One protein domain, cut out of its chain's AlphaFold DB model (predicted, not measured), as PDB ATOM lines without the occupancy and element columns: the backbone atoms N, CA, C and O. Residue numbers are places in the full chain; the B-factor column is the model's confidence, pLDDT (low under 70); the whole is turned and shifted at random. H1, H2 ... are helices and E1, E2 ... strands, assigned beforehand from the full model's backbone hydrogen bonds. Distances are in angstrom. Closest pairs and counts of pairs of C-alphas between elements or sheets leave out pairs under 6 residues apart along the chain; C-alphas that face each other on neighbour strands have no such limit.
ATOM      1  N   LYS A 310      73.823  16.699  22.232       90.69
ATOM      2  CA  LYS A 310      74.051  17.740  23.245       90.69
ATOM      3  C   LYS A 310      73.235  18.993  22.925       90.69
ATOM      4  O   LYS A 310      72.963  19.262  21.762       90.69
ATOM      5  N   ASP A 311      72.910  19.799  23.942       87.06
ATOM      6  CA  ASP A 311      72.204  21.081  23.740       87.06
ATOM      7  C   ASP A 311      73.016  22.070  22.898       87.06
ATOM      8  O   ASP A 311      72.471  22.774  22.057       87.06
ATOM      9  N   ASN A 312      74.335  22.085  23.098       90.94
ATOM     10  CA  ASN A 312      75.277  22.887  22.322       90.94
ATOM     11  C   ASN A 312      76.315  21.940  21.702       90.94
ATOM     12  O   ASN A 312      77.347  21.679  22.324       90.94
ATOM     13  N   PRO A 313      76.020  21.347  20.532       95.00
ATOM     14  CA  PRO A 313      76.823  20.260  19.969       95.00
ATOM     15  C   PRO A 313      78.094  20.734  19.246       95.00
ATOM     16  O   PRO A 313      78.962  19.922  18.933       95.00
ATOM     17  N   VAL A 314      78.224  22.037  18.984       97.31
ATOM     18  CA  VAL A 314      79.328  22.642  18.222       97.31
ATOM     19  C   VAL A 314      79.839  23.912  18.900       97.31
ATOM     20  O   VAL A 314      79.141  24.517  19.717       97.31
ATOM     21  N   LEU A 315      81.037  24.356  18.519       96.75
ATOM     22  CA  LEU A 315      81.515  25.704  18.821       96.75
ATOM     23  C   LEU A 315      81.217  26.627  17.633       96.75
ATOM     24  O   LEU A 315      81.806  26.470  16.564       96.75
ATOM     25  N   ASN A 316      80.336  27.607  17.828       96.69
ATOM     26  CA  ASN A 316      79.967  28.567  16.788       96.69
ATOM     27  C   ASN A 316      80.528  29.970  17.095       96.69
ATOM     28  O   ASN A 316      79.945  30.677  17.921       96.69
ATOM     29  N   PRO A 317      81.633  30.397  16.450       96.50
ATOM     30  CA  PRO A 317      82.222  31.711  16.696       96.50
ATOM     31  C   PRO A 317      81.417  32.868  16.086       96.50
ATOM     32  O   PRO A 317      81.641  34.014  16.462       96.50
ATOM     33  N   PHE A 318      80.472  32.586  15.184       96.44
ATOM     34  CA  PHE A 318      79.674  33.598  14.487       96.44
ATOM     35  C   PHE A 318      78.358  33.920  15.204       96.44
ATOM     36  O   PHE A 318      77.802  34.992  14.995       96.44
ATOM     37  N   MET A 319      77.852  33.029  16.065       94.75
ATOM     38  CA  MET A 319      76.486  33.127  16.606       94.75
ATOM     39  C   MET A 319      76.212  34.419  17.393       94.75
ATOM     40  O   MET A 319      75.099  34.940  17.347       94.75
ATOM     41  N   ILE A 320      77.217  34.956  18.096       91.94
ATOM     42  CA  ILE A 320      77.074  36.219  18.840       91.94
ATOM     43  C   ILE A 320      76.869  37.380  17.864       91.94
ATOM     44  O   ILE A 320      75.880  38.097  17.980       91.94
ATOM     45  N   THR A 321      77.736  37.519  16.861       91.38
ATOM     46  CA  THR A 321      77.607  38.564  15.836       91.38
ATOM     47  C   THR A 321      76.336  38.382  15.009       91.38
ATOM     48  O   THR A 321      75.628  39.352  14.770       91.38
ATOM     49  N   ILE A 322      75.975  37.139  14.662       93.31
ATOM     50  CA  ILE A 322      74.693  36.822  14.017       93.31
ATOM     51  C   ILE A 322      73.532  37.372  14.848       93.31
ATOM     52  O   ILE A 322      72.648  38.000  14.284       93.31
ATOM     53  N   SER A 323      73.537  37.195  16.175       90.75
ATOM     54  CA  SER A 323      72.456  37.696  17.038       90.75
ATOM     55  C   SER A 323      72.340  39.225  17.075       90.75
ATOM     56  O   SER A 323      71.249  39.738  17.308       90.75
ATOM     57  N   GLU A 324      73.433  39.948  16.822       88.25
ATOM     58  CA  GLU A 324      73.458  41.417  16.779       88.25
ATOM     59  C   GLU A 324      72.876  41.963  15.467       88.25
ATOM     60  O   GLU A 324      72.260  43.028  15.468       88.25
ATOM     61  N   ILE A 325      73.041  41.225  14.362       85.56
ATOM     62  CA  ILE A 325      72.535  41.596  13.029       85.56
ATOM     63  C   ILE A 325      71.200  40.922  12.673       85.56
ATOM     64  O   ILE A 325      70.612  41.241  11.640       85.56
ATOM     65  N   PHE A 326      70.724  39.979  13.493       84.38
ATOM     66  CA  PHE A 326      69.463  39.279  13.254       84.38
ATOM     67  C   PHE A 326      68.267  40.230  13.441       84.38
ATOM     68  O   PHE A 326      68.266  41.029  14.384       84.38
ATOM     69  N   PRO A 327      67.212  40.134  12.609       79.19
ATOM     70  CA  PRO A 327      66.017  40.952  12.754       79.19
ATOM     71  C   PRO A 327      65.404  40.809  14.150       79.19
ATOM     72  O   PRO A 327      65.287  39.703  14.677       79.19
ATOM     73  N   ASN A 328      65.005  41.929  14.753       76.25
ATOM     74  CA  ASN A 328      64.501  42.010  16.131       76.25
ATOM     75  C   ASN A 328      63.124  42.702  16.231       76.25
ATOM     76  O   ASN A 328      62.731  43.205  17.279       76.25
ATOM     77  N   ASP A 329      62.372  42.678  15.134       67.88
ATOM     78  CA  ASP A 329      61.088  43.347  14.894       67.88
ATOM     79  C   ASP A 329      59.851  42.556  15.364       67.88
ATOM     80  O   ASP A 329      58.744  43.094  15.369       67.88
ATOM     81  N   SER A 330      59.989  41.292  15.787       67.12
ATOM     82  CA  SER A 330      58.847  40.499  16.274       67.12
ATOM     83  C   SER A 330      59.214  39.431  17.310       67.12
ATOM     84  O   SER A 330      60.337  38.936  17.368       67.12
ATOM     85  N   GLY A 331      58.226  38.986  18.098       66.69
ATOM     86  CA  GLY A 331      58.399  37.866  19.035       66.69
ATOM     87  C   GLY A 331      58.693  36.515  18.359       66.69
ATOM     88  O   GLY A 331      59.140  35.580  19.020       66.69
ATOM     89  N   MET A 332      58.481  36.399  17.041       71.25
ATOM     90  CA  MET A 332      58.835  35.205  16.264       71.25
ATOM     91  C   MET A 332      60.339  35.115  15.977       71.25
ATOM     92  O   MET A 332      60.831  34.017  15.702       71.25
ATOM     93  N   ARG A 333      61.078  36.231  16.085       79.00
ATOM     94  CA  ARG A 333      62.509  36.303  15.757       79.00
ATOM     95  C   ARG A 333      63.362  35.379  16.609       79.00
ATOM     96  O   ARG A 333      64.231  34.710  16.065       79.00
ATOM     97  N   SER A 334      63.045  35.215  17.892       82.31
ATOM     98  CA  SER A 334      63.759  34.265  18.756       82.31
ATOM     99  C   SER A 334      63.657  32.820  18.252       82.31
ATOM    100  O   SER A 334      64.649  32.101  18.253       82.31
ATOM    101  N   ARG A 335      62.480  32.399  17.759       79.12
ATOM    102  CA  ARG A 335      62.286  31.053  17.180       79.12
ATOM    103  C   ARG A 335      62.962  30.897  15.820       79.12
ATOM    104  O   ARG A 335      63.352  29.797  15.449       79.12
ATOM    105  N   GLN A 336      63.039  31.970  15.037       81.50
ATOM    106  CA  GLN A 336      63.757  31.952  13.762       81.50
ATOM    107  C   GLN A 336      65.270  31.891  13.978       81.50
ATOM    108  O   GLN A 336      65.921  31.101  13.309       81.50
ATOM    109  N   LEU A 337      65.810  32.657  14.931       87.81
ATOM    110  CA  LEU A 337      67.225  32.613  15.294       87.81
ATOM    111  C   LEU A 337      67.623  31.234  15.830       87.81
ATOM    112  O   LEU A 337      68.673  30.719  15.459       87.81
ATOM    113  N   ASP A 338      66.772  30.623  16.659       88.06
ATOM    114  CA  ASP A 338      66.982  29.263  17.166       88.06
ATOM    115  C   ASP A 338      67.052  28.235  16.022       88.06
ATOM    116  O   ASP A 338      68.058  27.541  15.886       88.06
ATOM    117  N   ARG A 339      66.065  28.213  15.114       86.94
ATOM    118  CA  ARG A 339      66.092  27.347  13.916       86.94
ATOM    119  C   ARG A 339      67.299  27.612  13.016       86.94
ATOM    120  O   ARG A 339      67.928  26.675  12.530       86.94
ATOM    121  N   PHE A 340      67.648  28.882  12.816       90.88
ATOM    122  CA  PHE A 340      68.813  29.280  12.032       90.88
ATOM    123  C   PHE A 340      70.108  28.725  12.644       90.88
ATOM    124  O   PHE A 340      70.907  28.101  11.949       90.88
ATOM    125  N   GLY A 341      70.278  28.861  13.963       93.94
ATOM    126  CA  GLY A 341      71.400  28.280  14.699       93.94
ATOM    127  C   GLY A 341      71.421  26.749  14.652       93.94
ATOM    128  O   GLY A 341      72.478  26.160  14.431       93.94
ATOM    129  N   GLN A 342      70.268  26.090  14.799       92.81
ATOM    130  CA  GLN A 342      70.154  24.630  14.700       92.81
ATOM    131  C   GLN A 342      70.559  24.113  13.314       92.81
ATOM    132  O   GLN A 342      71.254  23.102  13.221       92.81
ATOM    133  N   MET A 343      70.199  24.830  12.248       94.38
ATOM    134  CA  MET A 343      70.606  24.484  10.887       94.38
ATOM    135  C   MET A 343      72.113  24.657  10.668       94.38
ATOM    136  O   MET A 343      72.750  23.746  10.139       94.38
ATOM    137  N   ILE A 344      72.708  25.758  11.151       96.81
ATOM    138  CA  ILE A 344      74.171  25.947  11.125       96.81
ATOM    139  C   ILE A 344      74.867  24.788  11.846       96.81
ATOM    140  O   ILE A 344      75.833  24.216  11.336       96.81
ATOM    141  N   ASN A 345      74.365  24.414  13.026       97.38
ATOM    142  CA  ASN A 345      74.924  23.321  13.813       97.38
ATOM    143  C   ASN A 345      74.843  21.992  13.054       97.38
ATOM    144  O   ASN A 345      75.830  21.261  13.006       97.38
ATOM    145  N   LEU A 346      73.698  21.689  12.435       97.56
ATOM    146  CA  LEU A 346      73.509  20.467  11.657       97.56
ATOM    147  C   LEU A 346      74.460  20.401  10.455       97.56
ATOM    148  O   LEU A 346      75.108  19.374  10.261       97.56
ATOM    149  N   ILE A 347      74.596  21.487   9.689       97.69
ATOM    150  CA  ILE A 347      75.515  21.557   8.540       97.69
ATOM    151  C   ILE A 347      76.972  21.382   8.995       97.69
ATOM    152  O   ILE A 347      77.727  20.614   8.391       97.69
ATOM    153  N   CYS A 348      77.365  22.020  10.100       97.81
ATOM    154  CA  CYS A 348      78.692  21.845  10.690       97.81
ATOM    155  C   CYS A 348      78.949  20.379  11.091       97.81
ATOM    156  O   CYS A 348      80.020  19.836  10.812       97.81
ATOM    157  N   ILE A 349      77.957  19.709  11.690       97.88
ATOM    158  CA  ILE A 349      78.049  18.299  12.095       97.88
ATOM    159  C   ILE A 349      78.127  17.361  10.885       97.88
ATOM    160  O   ILE A 349      78.947  16.442  10.895       97.88
ATOM    161  N   CYS A 350      77.342  17.609   9.831       97.44
ATOM    162  CA  CYS A 350      77.422  16.855   8.573       97.44
ATOM    163  C   CYS A 350      78.829  16.921   7.959       97.44
ATOM    164  O   CYS A 350      79.280  15.977   7.320       97.44
ATOM    165  N   ASN A 351      79.547  18.015   8.211       95.94
ATOM    166  CA  ASN A 351      80.914  18.225   7.752       95.94
ATOM    167  C   ASN A 351      81.986  17.876   8.800       95.94
ATOM    168  O   ASN A 351      83.170  18.100   8.553       95.94
ATOM    169  N   ALA A 352      81.632  17.334   9.972       95.62
ATOM    170  CA  ALA A 352      82.536  17.229  11.124       95.62
ATOM    171  C   ALA A 352      83.820  16.412  10.876       95.62
ATOM    172  O   ALA A 352      84.822  16.603  11.574       95.62
ATOM    173  N   ASN A 353      83.820  15.502   9.899       93.06
ATOM    174  CA  ASN A 353      84.998  14.747   9.451       93.06
ATOM    175  C   ASN A 353      86.078  15.654   8.836       93.06
ATOM    176  O   ASN A 353      87.256  15.336   8.933       93.06
ATOM    177  N   ARG A 354      85.684  16.813   8.302       92.69
ATOM    178  CA  ARG A 354      86.543  17.817   7.654       92.69
ATOM    179  C   ARG A 354      86.628  19.126   8.444       92.69
ATOM    180  O   ARG A 354      86.929  20.185   7.903       92.69
ATOM    181  N   ARG A 355      86.284  19.098   9.740       93.38
ATOM    182  CA  ARG A 355      86.319  20.285  10.608       93.38
ATOM    183  C   ARG A 355      87.384  20.201  11.675       93.38
ATOM    184  O   ARG A 355      87.609  19.150  12.287       93.38
ATOM    185  N   SER A 356      87.956  21.375  11.940       96.12
ATOM    186  CA  SER A 356      88.665  21.644  13.186       96.12
ATOM    187  C   SER A 356      87.716  21.449  14.366       96.12
ATOM    188  O   SER A 356      86.507  21.675  14.252       96.12
ATOM    189  N   LYS A 357      88.263  21.011  15.497       96.44
ATOM    190  CA  LYS A 357      87.501  20.663  16.697       96.44
ATOM    191  C   LYS A 357      88.114  21.309  17.925       96.44
ATOM    192  O   LYS A 357      89.332  21.474  18.019       96.44
ATOM    193  N   VAL A 358      87.257  21.631  18.883       95.38
ATOM    194  CA  VAL A 358      87.664  21.948  20.249       95.38
ATOM    195  C   VAL A 358      87.439  20.724  21.120       95.38
ATOM    196  O   VAL A 358      86.361  20.141  21.103       95.38
ATOM    197  N   ILE A 359      88.464  20.342  21.872       94.19
ATOM    198  CA  ILE A 359      88.445  19.235  22.822       94.19
ATOM    199  C   ILE A 359      88.388  19.833  24.226       94.19
ATOM    200  O   ILE A 359      89.257  20.633  24.588       94.19
ATOM    201  N   ILE A 360      87.365  19.472  25.000       91.31
ATOM    202  CA  ILE A 360      87.159  19.915  26.384       91.31
ATOM    203  C   ILE A 360      86.927  18.671  27.243       91.31
ATOM    204  O   ILE A 360      85.862  18.066  27.187       91.31
ATOM    205  N   GLY A 361      87.924  18.279  28.040       88.31
ATOM    206  CA  GLY A 361      87.893  16.970  28.703       88.31
ATOM    207  C   GLY A 361      87.859  15.844  27.666       88.31
ATOM    208  O   GLY A 361      88.697  15.829  26.767       88.31
ATOM    209  N   ASP A 362      86.873  14.955  27.773       88.62
ATOM    210  CA  ASP A 362      86.649  13.846  26.831       88.62
ATOM    211  C   ASP A 362      85.722  14.226  25.660       88.62
ATOM    212  O   ASP A 362      85.460  13.417  24.770       88.62
ATOM    213  N   ASP A 363      85.209  15.460  25.654       91.00
ATOM    214  CA  ASP A 363      84.230  15.914  24.680       91.00
ATOM    215  C   ASP A 363      84.873  16.635  23.493       91.00
ATOM    216  O   ASP A 363      85.673  17.558  23.650       91.00
ATOM    217  N   GLU A 364      84.438  16.264  22.289       94.50
ATOM    218  CA  GLU A 364      84.828  16.898  21.030       94.50
ATOM    219  C   GLU A 364      83.684  17.747  20.463       94.50
ATOM    220  O   GLU A 364      82.555  17.272  20.324       94.50
ATOM    221  N   TYR A 365      83.998  18.981  20.071       96.62
ATOM    222  CA  TYR A 365      83.058  19.936  19.486       96.62
ATOM    223  C   TYR A 365      83.562  20.398  18.113       96.62
ATOM    224  O   TYR A 365      84.563  21.122  18.054       96.62
ATOM    225  N   PRO A 366      82.902  20.012  17.005       97.62
ATOM    226  CA  PRO A 366      83.166  20.585  15.689       97.62
ATOM    227  C   PRO A 366      83.013  22.110  15.706       97.62
ATOM    228  O   PRO A 366      82.171  22.647  16.429       97.62
ATOM    229  N   ILE A 367      83.844  22.811  14.935       97.94
ATOM    230  CA  ILE A 367      83.833  24.276  14.868       97.94
ATOM    231  C   ILE A 367      83.160  24.726  13.572       97.94
ATOM    232  O   ILE A 367      83.533  24.290  12.480       97.94
ATOM    233  N   VAL A 368      82.184  25.621  13.715       98.06
ATOM    234  CA  VAL A 368      81.454  26.232  12.596       98.06
ATOM    235  C   VAL A 368      82.397  27.101  11.761       98.06
ATOM    236  O   VAL A 368      83.184  27.870  12.315       98.06
ATOM    237  N   SER A 369      82.292  26.993  10.436       96.31
ATOM    238  CA  SER A 369      82.960  27.877   9.469       96.31
ATOM    239  C   SER A 369      81.963  28.843   8.828       96.31
ATOM    240  O   SER A 369      80.749  28.649   8.917       96.31
ATOM    241  N   ILE A 370      82.470  29.868   8.141       95.50
ATOM    242  CA  ILE A 370      81.630  30.823   7.418       95.50
ATOM    243  C   ILE A 370      80.767  30.135   6.348       95.50
ATOM    244  O   ILE A 370      79.623  30.536   6.147       95.50
ATOM    245  N   ASN A 371      81.256  29.052   5.731       94.88
ATOM    246  CA  ASN A 371      80.518  28.313   4.704       94.88
ATOM    247  C   ASN A 371      79.221  27.701   5.253       94.88
ATOM    248  O   ASN A 371      78.217  27.705   4.546       94.88
ATOM    249  N   ASP A 372      79.181  27.287   6.526       96.25
ATOM    250  CA  ASP A 372      77.944  26.780   7.149       96.25
ATOM    251  C   ASP A 372      76.887  27.882   7.261       96.25
ATOM    252  O   ASP A 372      75.695  27.654   7.046       96.25
ATOM    253  N   VAL A 373      77.329  29.097   7.598       95.38
ATOM    254  CA  VAL A 373      76.463  30.270   7.740       95.38
ATOM    255  C   VAL A 373      75.961  30.720   6.372       95.38
ATOM    256  O   VAL A 373      74.767  30.978   6.218       95.38
ATOM    257  N   LEU A 374      76.841  30.768   5.367       92.56
ATOM    258  CA  LEU A 374      76.483  31.108   3.987       92.56
ATOM    259  C   LEU A 374      75.481  30.100   3.417       92.56
ATOM    260  O   LEU A 374      74.437  30.497   2.897       92.56
ATOM    261  N   GLN A 375      75.745  28.804   3.595       92.75
ATOM    262  CA  GLN A 375      74.840  27.739   3.174       92.75
ATOM    263  C   GLN A 375      73.485  27.851   3.875       92.75
ATOM    264  O   GLN A 375      72.451  27.837   3.209       92.75
ATOM    265  N   THR A 376      73.476  28.053   5.199       93.31
ATOM    266  CA  THR A 376      72.234  28.258   5.961       93.31
ATOM    267  C   THR A 376      71.459  29.471   5.452       93.31
ATOM    268  O   THR A 376      70.252  29.384   5.253       93.31
ATOM    269  N   THR A 377      72.135  30.589   5.185       88.38
ATOM    270  CA  THR A 377      71.508  31.818   4.673       88.38
ATOM    271  C   THR A 377      70.862  31.601   3.302       88.38
ATOM    272  O   THR A 377      69.795  32.148   3.028       88.38
ATOM    273  N   LYS A 378      71.460  30.751   2.460       86.62
ATOM    274  CA  LYS A 378      70.907  30.370   1.156       86.62
ATOM    275  C   LYS A 378      69.650  29.499   1.289       86.62
ATOM    276  O   LYS A 378      68.679  29.672   0.551       86.62
ATOM    277  N   ILE A 379      69.633  28.560   2.237       87.00
ATOM    278  CA  ILE A 379      68.532  27.592   2.370       87.00
ATOM    279  C   ILE A 379      67.446  27.995   3.381       87.00
ATOM    280  O   ILE A 379      66.335  27.481   3.313       87.00
ATOM    281  N   ILE A 380      67.697  28.930   4.292       82.81
ATOM    282  CA  ILE A 380      66.669  29.511   5.162       82.81
ATOM    283  C   ILE A 380      66.353  30.903   4.631       82.81
ATOM    284  O   ILE A 380      66.945  31.904   5.031       82.81
ATOM    285  N   LYS A 381      65.400  30.941   3.699       67.19
ATOM    286  CA  LYS A 381      64.867  32.182   3.133       67.19
ATOM    287  C   LYS A 381      63.641  32.606   3.935       67.19
ATOM    288  O   LYS A 381      62.783  31.779   4.246       67.19
ATOM    289  N   GLU A 382      63.554  33.885   4.266       57.19
ATOM    290  CA  GLU A 382      62.326  34.439   4.830       57.19
ATOM    291  C   GLU A 382      61.260  34.514   3.725       57.19
ATOM    292  O   GLU A 382      61.585  34.735   2.554       57.19
ATOM    293  N   SER A 383      59.978  34.346   4.072       49.81
ATOM    294  CA  SER A 383      58.924  34.848   3.186       49.81
ATOM    295  C   SER A 383      59.186  36.341   3.023       49.81
ATOM    296  O   SER A 383      59.215  37.028   4.044       49.81
ATOM    297  N   LEU A 492      67.910  36.324   6.039       72.38
ATOM    298  CA  LEU A 492      67.688  36.713   7.435       72.38
ATOM    299  C   LEU A 492      68.795  37.631   7.967       72.38
ATOM    300  O   LEU A 492      68.532  38.439   8.844       72.38
ATOM    301  N   ILE A 493      70.019  37.510   7.451       81.75
ATOM    302  CA  ILE A 493      71.177  38.293   7.887       81.75
ATOM    303  C   ILE A 493      72.013  38.754   6.691       81.75
ATOM    304  O   ILE A 493      71.971  38.143   5.621       81.75
ATOM    305  N   ASP A 494      72.788  39.818   6.898       79.94
ATOM    306  CA  ASP A 494      73.840  40.262   5.983       79.94
ATOM    307  C   ASP A 494      75.184  39.649   6.402       79.94
ATOM    308  O   ASP A 494      75.830  40.080   7.363       79.94
ATOM    309  N   THR A 495      75.598  38.615   5.675       84.00
ATOM    310  CA  THR A 495      76.812  37.844   5.964       84.00
ATOM    311  C   THR A 495      78.099  38.581   5.603       84.00
ATOM    312  O   THR A 495      79.160  38.152   6.048       84.00
ATOM    313  N   SER A 496      78.036  39.709   4.879       81.12
ATOM    314  CA  SER A 496      79.224  40.513   4.541       81.12
ATOM    315  C   SER A 496      79.928  41.094   5.773       81.12
ATOM    316  O   SER A 496      81.114  41.412   5.727       81.12
ATOM    317  N   THR A 497      79.208  41.180   6.894       79.88
ATOM    318  CA  THR A 497      79.717  41.651   8.189       79.88
ATOM    319  C   THR A 497      80.430  40.566   9.009       79.88
ATOM    320  O   THR A 497      81.041  40.869  10.033       79.88
ATOM    321  N   LEU A 498      80.370  39.299   8.581       88.06
ATOM    322  CA  LEU A 498      80.960  38.157   9.283       88.06
ATOM    323  C   LEU A 498      82.366  37.862   8.741       88.06
ATOM    324  O   LEU A 498      82.549  37.029   7.856       88.06
ATOM    325  N   ASP A 499      83.371  38.544   9.287       86.88
ATOM    326  CA  ASP A 499      84.762  38.465   8.828       86.88
ATOM    327  C   ASP A 499      85.711  37.806   9.856       86.88
ATOM    328  O   ASP A 499      85.309  37.322  10.916       86.88
ATOM    329  N   GLU A 500      87.015  37.792   9.573       92.38
ATOM    330  CA  GLU A 500      88.013  37.225  10.495       92.38
ATOM    331  C   GLU A 500      88.060  37.971  11.848       92.38
ATOM    332  O   GLU A 500      88.460  37.398  12.869       92.38
ATOM    333  N   SER A 501      87.660  39.247  11.890       90.44
ATOM    334  CA  SER A 501      87.672  40.050  13.113       90.44
ATOM    335  C   SER A 501      86.631  39.562  14.124       90.44
ATOM    336  O   SER A 501      86.948  39.472  15.317       90.44
ATOM    337  N   CYS A 502      85.444  39.141  13.664       90.00
ATOM    338  CA  CYS A 502      84.420  38.579  14.547       90.00
ATOM    339  C   CYS A 502      84.906  37.275  15.204       90.00
ATOM    340  O   CYS A 502      84.798  37.105  16.423       90.00
ATOM    341  N   VAL A 503      85.573  36.410  14.431       93.56
ATOM    342  CA  VAL A 503      86.142  35.151  14.928       93.56
ATOM    343  C   VAL A 503      87.265  35.423  15.926       93.56
ATOM    344  O   VAL A 503      87.290  34.827  17.003       93.56
ATOM    345  N   LYS A 504      88.180  36.353  15.621       93.75
ATOM    346  CA  LYS A 504      89.262  36.749  16.542       93.75
ATOM    347  C   LYS A 504      88.713  37.263  17.871       93.75
ATOM    348  O   LYS A 504      89.154  36.798  18.921       93.75
ATOM    349  N   SER A 505      87.718  38.150  17.824       92.25
ATOM    350  CA  SER A 505      87.046  38.691  19.011       92.25
ATOM    351  C   SER A 505      86.435  37.579  19.874       92.25
ATOM    352  O   SER A 505      86.669  37.520  21.086       92.25
ATOM    353  N   PHE A 506      85.731  36.630  19.246       94.75
ATOM    354  CA  PHE A 506      85.180  35.463  19.933       94.75
ATOM    355  C   PHE A 506      86.274  34.608  20.593       94.75
ATOM    356  O   PHE A 506      86.183  34.275  21.779       94.75
ATOM    357  N   LEU A 507      87.328  34.263  19.849       93.31
ATOM    358  CA  LEU A 507      88.414  33.414  20.341       93.31
ATOM    359  C   LEU A 507      89.176  34.069  21.501       93.31
ATOM    360  O   LEU A 507      89.463  33.396  22.496       93.31
ATOM    361  N   ASP A 508      89.473  35.366  21.414       91.94
ATOM    362  CA  ASP A 508      90.135  36.113  22.486       91.94
ATOM    363  C   ASP A 508      89.281  36.133  23.764       91.94
ATOM    364  O   ASP A 508      89.798  35.884  24.857       91.94
ATOM    365  N   ARG A 509      87.967  36.356  23.631       92.31
ATOM    366  CA  ARG A 509      87.042  36.459  24.767       92.31
ATOM    367  C   ARG A 509      86.737  35.113  25.426       92.31
ATOM    368  O   ARG A 509      86.681  35.030  26.655       92.31
ATOM    369  N   TYR A 510      86.520  34.061  24.638       90.62
ATOM    370  CA  TYR A 510      85.975  32.796  25.142       90.62
ATOM    371  C   TYR A 510      86.974  31.637  25.158       90.62
ATOM    372  O   TYR A 510      86.809  30.723  25.967       90.62
ATOM    373  N   VAL A 511      88.036  31.661  24.353       90.50
ATOM    374  CA  VAL A 511      88.909  30.485  24.171       90.50
ATOM    375  C   VAL A 511      90.322  30.710  24.712       90.50
ATOM    376  O   VAL A 511      90.851  29.864  25.434       90.50
ATOM    377  N   LYS A 512      90.931  31.868  24.446       89.50
ATOM    378  CA  LYS A 512      92.353  32.149  24.719       89.50
ATOM    379  C   LYS A 512      92.795  31.899  26.159       89.50
ATOM    380  O   LYS A 512      93.790  31.212  26.379       89.50
ATOM    381  N   HIS A 513      92.047  32.399  27.141       84.94
ATOM    382  CA  HIS A 513      92.371  32.205  28.561       84.94
ATOM    383  C   HIS A 513      92.203  30.755  29.042       84.94
ATOM    384  O   HIS A 513      92.780  30.378  30.056       84.94
ATOM    385  N   ARG A 514      91.418  29.938  28.330       85.31
ATOM    386  CA  ARG A 514      91.162  28.531  28.678       85.31
ATOM    387  C   ARG A 514      92.193  27.578  28.065       85.31
ATOM    388  O   ARG A 514      92.430  26.503  28.611       85.31
ATOM    389  N   LEU A 515      92.849  27.990  26.977       81.19
ATOM    390  CA  LEU A 515      93.992  27.271  26.403       81.19
ATOM    391  C   LEU A 515      95.201  27.283  27.345       81.19
ATOM    392  O   LEU A 515      95.856  26.260  27.533       81.19
ATOM    393  N   SER A 516      95.488  28.426  27.976       70.81
ATOM    394  CA  SER A 516      96.627  28.559  28.893       70.81
ATOM    395  C   SER A 516      96.452  27.772  30.196       70.81
ATOM    396  O   SER A 516      97.446  27.390  30.810       70.81
ATOM    397  N   SER A 517      95.213  27.476  30.598       73.62
ATOM    398  CA  SER A 517      94.906  26.678  31.788       73.62
ATOM    399  C   SER A 517      94.881  25.158  31.541       73.62
ATOM    400  O   SER A 517      94.497  24.428  32.448       73.62
ATOM    401  N   LYS A 518      95.275  24.675  30.346       66.25
ATOM    402  CA  LYS A 518      95.265  23.256  29.907       66.25
ATOM    403  C   LYS A 518      93.899  22.544  29.927       66.25
ATOM    404  O   LYS A 518      93.854  21.323  29.846       66.25
ATOM    405  N   ASN A 519      92.792  23.282  29.987       81.56
ATOM    406  CA  ASN A 519      91.449  22.684  30.032       81.56
ATOM    407  C   ASN A 519      90.829  22.474  28.645       81.56
ATOM    408  O   ASN A 519      89.771  21.859  28.540       81.56
ATOM    409  N   ILE A 520      91.450  23.027  27.598       90.38
ATOM    410  CA  ILE A 520      90.945  22.993  26.227       90.38
ATOM    411  C   ILE A 520      92.105  22.758  25.257       90.38
ATOM    412  O   ILE A 520      93.181  23.334  25.428       90.38
ATOM    413  N   GLN A 521      91.865  21.968  24.214       92.44
ATOM    414  CA  GLN A 521      92.751  21.819  23.060       92.44
ATOM    415  C   GLN A 521      91.987  22.133  21.771       92.44
ATOM    416  O   GLN A 521      90.799  21.855  21.661       92.44
ATOM    417  N   ILE A 522      92.671  22.710  20.784       94.69
ATOM    418  CA  ILE A 522      92.126  22.905  19.436       94.69
ATOM    419  C   ILE A 522      92.947  22.059  18.481       94.69
ATOM    420  O   ILE A 522      94.181  22.130  18.491       94.69
ATOM    421  N   VAL A 523      92.250  21.276  17.668       95.50
ATOM    422  CA  VAL A 523      92.836  20.411  16.650       95.50
ATOM    423  C   VAL A 523      92.235  20.702  15.282       95.50
ATOM    424  O   VAL A 523      91.086  21.129  15.183       95.50
ATOM    425  N   ASP A 524      93.015  20.481  14.231       94.00
ATOM    426  CA  ASP A 524      92.515  20.451  12.860       94.00
ATOM    427  C   ASP A 524      91.774  19.134  12.554       94.00
ATOM    428  O   ASP A 524      91.570  18.286  13.428       94.00
ATOM    429  N   GLU A 525      91.344  18.960  11.303       89.25
ATOM    430  CA  GLU A 525      90.648  17.753  10.840       89.25
ATOM    431  C   GLU A 525      91.474  16.464  10.992       89.25
ATOM    432  O   GLU A 525      90.900  15.393  11.178       89.25
ATOM    433  N   SER A 526      92.809  16.566  10.997       88.88
ATOM    434  CA  SER A 526      93.731  15.439  11.189       88.88
ATOM    435  C   SER A 526      94.013  15.126  12.665       88.88
ATOM    436  O   SER A 526      94.760  14.198  12.973       88.88
ATOM    437  N   GLY A 527      93.445  15.906  13.591       91.25
ATOM    438  CA  GLY A 527      93.700  15.787  15.028       91.25
ATOM    439  C   GLY A 527      94.974  16.502  15.494       91.25
ATOM    440  O   GLY A 527      95.358  16.388  16.660       91.25
ATOM    441  N   LYS A 528      95.643  17.270  14.626       94.19
ATOM    442  CA  LYS A 528      96.872  17.989  14.975       94.19
ATOM    443  C   LYS A 528      96.552  19.345  15.595       94.19
ATOM    444  O   LYS A 528      95.668  20.061  15.141       94.19
ATOM    445  N   SER A 529      97.304  19.728  16.629       93.50
ATOM    446  CA  SER A 529      97.108  21.020  17.290       93.50
ATOM    447  C   SER A 529      97.337  22.205  16.342       93.50
ATOM    448  O   SER A 529      98.308  22.230  15.579       93.50
ATOM    449  N   ILE A 530      96.453  23.201  16.426       94.00
ATOM    450  CA  ILE A 530      96.446  24.404  15.586       94.00
ATOM    451  C   ILE A 530      96.411  25.680  16.442       94.00
ATOM    452  O   ILE A 530      95.830  25.708  17.526       94.00
ATOM    453  N   SER A 531      97.053  26.754  15.968       92.12
ATOM    454  CA  SER A 531      97.053  28.053  16.651       92.12
ATOM    455  C   SER A 531      95.741  28.814  16.433       92.12
ATOM    456  O   SER A 531      95.100  28.669  15.394       92.12
ATOM    457  N   LEU A 532      95.378  29.697  17.375       91.81
ATOM    458  CA  LEU A 532      94.179  30.541  17.255       91.81
ATOM    459  C   LEU A 532      94.185  31.423  16.001       91.81
ATOM    460  O   LEU A 532      93.154  31.570  15.359       91.81
ATOM    461  N   GLY A 533      95.343  31.985  15.634       90.38
ATOM    462  CA  GLY A 533      95.462  32.811  14.430       90.38
ATOM    463  C   GLY A 533      95.232  32.008  13.149       90.38
ATOM    464  O   GLY A 533      94.489  32.449  12.280       90.38
ATOM    465  N   LYS A 534      95.803  30.796  13.058       91.56
ATOM    466  CA  LYS A 534      95.566  29.918  11.906       91.56
ATOM    467  C   LYS A 534      94.101  29.476  11.860       91.56
ATOM    468  O   LYS A 534      93.496  29.563  10.799       91.56
ATOM    469  N   LEU A 535      93.520  29.090  13.001       93.62
ATOM    470  CA  LEU A 535      92.099  28.749  13.096       93.62
ATOM    471  C   LEU A 535      91.218  29.892  12.570       93.62
ATOM    472  O   LEU A 535      90.407  29.648  11.686       93.62
ATOM    473  N   ALA A 536      91.408  31.121  13.061       92.75
ATOM    474  CA  ALA A 536      90.619  32.277  12.629       92.75
ATOM    475  C   ALA A 536      90.677  32.472  11.108       92.75
ATOM    476  O   ALA A 536      89.633  32.570  10.468       92.75
ATOM    477  N   SER A 537      91.879  32.422  10.526       90.00
ATOM    478  CA  SER A 537      92.048  32.556   9.078       90.00
ATOM    479  C   SER A 537      91.351  31.446   8.287       90.00
ATOM    480  O   SER A 537      90.770  31.724   7.248       90.00
ATOM    481  N   THR A 538      91.365  30.200   8.778       91.56
ATOM    482  CA  THR A 538      90.761  29.053   8.083       91.56
ATOM    483  C   THR A 538      89.234  29.056   8.167       91.56
ATOM    484  O   THR A 538      88.582  28.692   7.196       91.56
ATOM    485  N   LEU A 539      88.646  29.488   9.287       93.44
ATOM    486  CA  LEU A 539      87.186  29.492   9.461       93.44
ATOM    487  C   LEU A 539      86.463  30.521   8.579       93.44
ATOM    488  O   LEU A 539      85.257  30.391   8.393       93.44
ATOM    489  N   CYS A 540      87.179  31.511   8.043       91.06
ATOM    490  CA  CYS A 540      86.636  32.554   7.170       91.06
ATOM    491  C   CYS A 540      86.957  32.344   5.679       91.06
ATOM    492  O   CYS A 540      86.680  33.230   4.874       91.06
ATOM    493  N   ILE A 541      87.541  31.202   5.294       89.00
ATOM    494  CA  ILE A 541      87.765  30.876   3.878       89.00
ATOM    495  C   ILE A 541      86.424  30.499   3.248       89.00
ATOM    496  O   ILE A 541      85.782  29.543   3.681       89.00
ATOM    497  N   ILE A 542      86.024  31.247   2.220       83.75
ATOM    498  CA  ILE A 542      84.834  30.949   1.422       83.75
ATOM    499  C   ILE A 542      85.219  29.949   0.333       83.75
ATOM    500  O   ILE A 542      86.158  30.197  -0.427       83.75
ATOM    501  N   ASP A 543      84.496  28.833   0.249       76.94
ATOM    502  CA  ASP A 543      84.709  27.848  -0.813       76.94
ATOM    503  C   ASP A 543      84.257  28.440  -2.160       76.94
ATOM    504  O   ASP A 543      83.119  28.892  -2.309       76.94
ATOM    505  N   THR A 544      85.145  28.460  -3.158       53.59
ATOM    506  CA  THR A 544      84.890  29.108  -4.460       53.59
ATOM    507  C   THR A 544      83.713  28.492  -5.221       53.59
ATOM    508  O   THR A 544      83.021  29.212  -5.937       53.59
ATOM    509  N   ASP A 545      83.402  27.213  -4.995       48.84
ATOM    510  CA  ASP A 545      82.269  26.524  -5.630       48.84
ATOM    511  C   ASP A 545      80.898  27.051  -5.155       48.84
ATOM    512  O   ASP A 545      79.900  26.935  -5.866       48.84
TER     513      ASP A 545
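AT A GLANCE: This is residues 310 to 383 and 492 to 545 of the 567 residues of an uncharacterized protein of Marine Group I thaumarchaeote SCGC RSA3 (UniProt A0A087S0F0). Two pairs of helices, H2 with H3 and H4 with H6, each packed together at a steep angle, lie in different halves of the model, with H1 between H2 and H4. The half of H4 and H6 also holds short H5 and a small three-stranded sheet, which the end of H2 only grazes from the other half. The printed part has 128 residues, with named elements in the order H1 H2 E1 E2 H3 H4 H5 E3 H6; the sheet order is E2 E1 E3, all antiparallel, and the class is mostly helix. The whole is compact, with a radius of gyration of the C-alphas of 14.7 A and spans of 45 by 32 by 28 A.

HOW THE PARTS SIT: Start at H1, residues 319 to 325, and go on to H2, residues 333 to 350: they are close but not clearly touching, with closest C-alphas Met 319 and Gly 341 at 7.3 A. Next come E1, residues 357 to 360, and E2, residues 363 to 366, an antiparallel hairpin; look for N 358 and O 365, 2.9 A apart. H2 is only just on the sheet, with 5 pairs of C-alphas within 10 A, and only grazes it with residues 345 to 350. H3, residues 370 to 379, touches residues 340 to 348 of H2, opposite ways at a steep tilt of 60 degrees; the closest C-alphas are Ile 344 and Asp 372, 5.5 A. Past the cut, H4, residues 500 to 510, is close to H1 but not clearly touching, with the C-alphas of Thr 321 and Cys 502 closest at 6.9 A. H5, residues 512 to 515, only grazes the sheet. E3, residues 520 to 523, is the antiparallel neighbour of E1, with N 357 and O 523 at 2.8 A. H6, residues 532 to 539, touches H4, opposite ways at a steep tilt of 47 degrees; their closest C-alphas, Val 503 and Ala 536, are 5.8 A apart. H1, H2, H3, H4 and H6 have every O i to N i+4 pair within hydrogen-bond range; H5 is too short for one.

IN THESE COORDINATES: Find C-alpha 319 at (76.486, 33.127, 16.606), where H1 begins. H2 runs 25.5 A from C-alpha 333 at (62.509, 36.303, 15.757) to C-alpha 350. H3 is 14.4 A long and H4 15.4 A. H6 ends at C-alpha 539, (87.186, 29.492, 9.461).

THE WHOLE: The farthest C-alphas, Ser 383 and Ser 517, are 46.7 A apart. Residues 384 to 491 are not printed; C-alphas 383 and 492 are 9.9 A apart across the cut. Of the links that are printed whole, none is long. Look for pLDDT under 70 at residues 329 to 331, 381 to 383, 518 and 544 to 545.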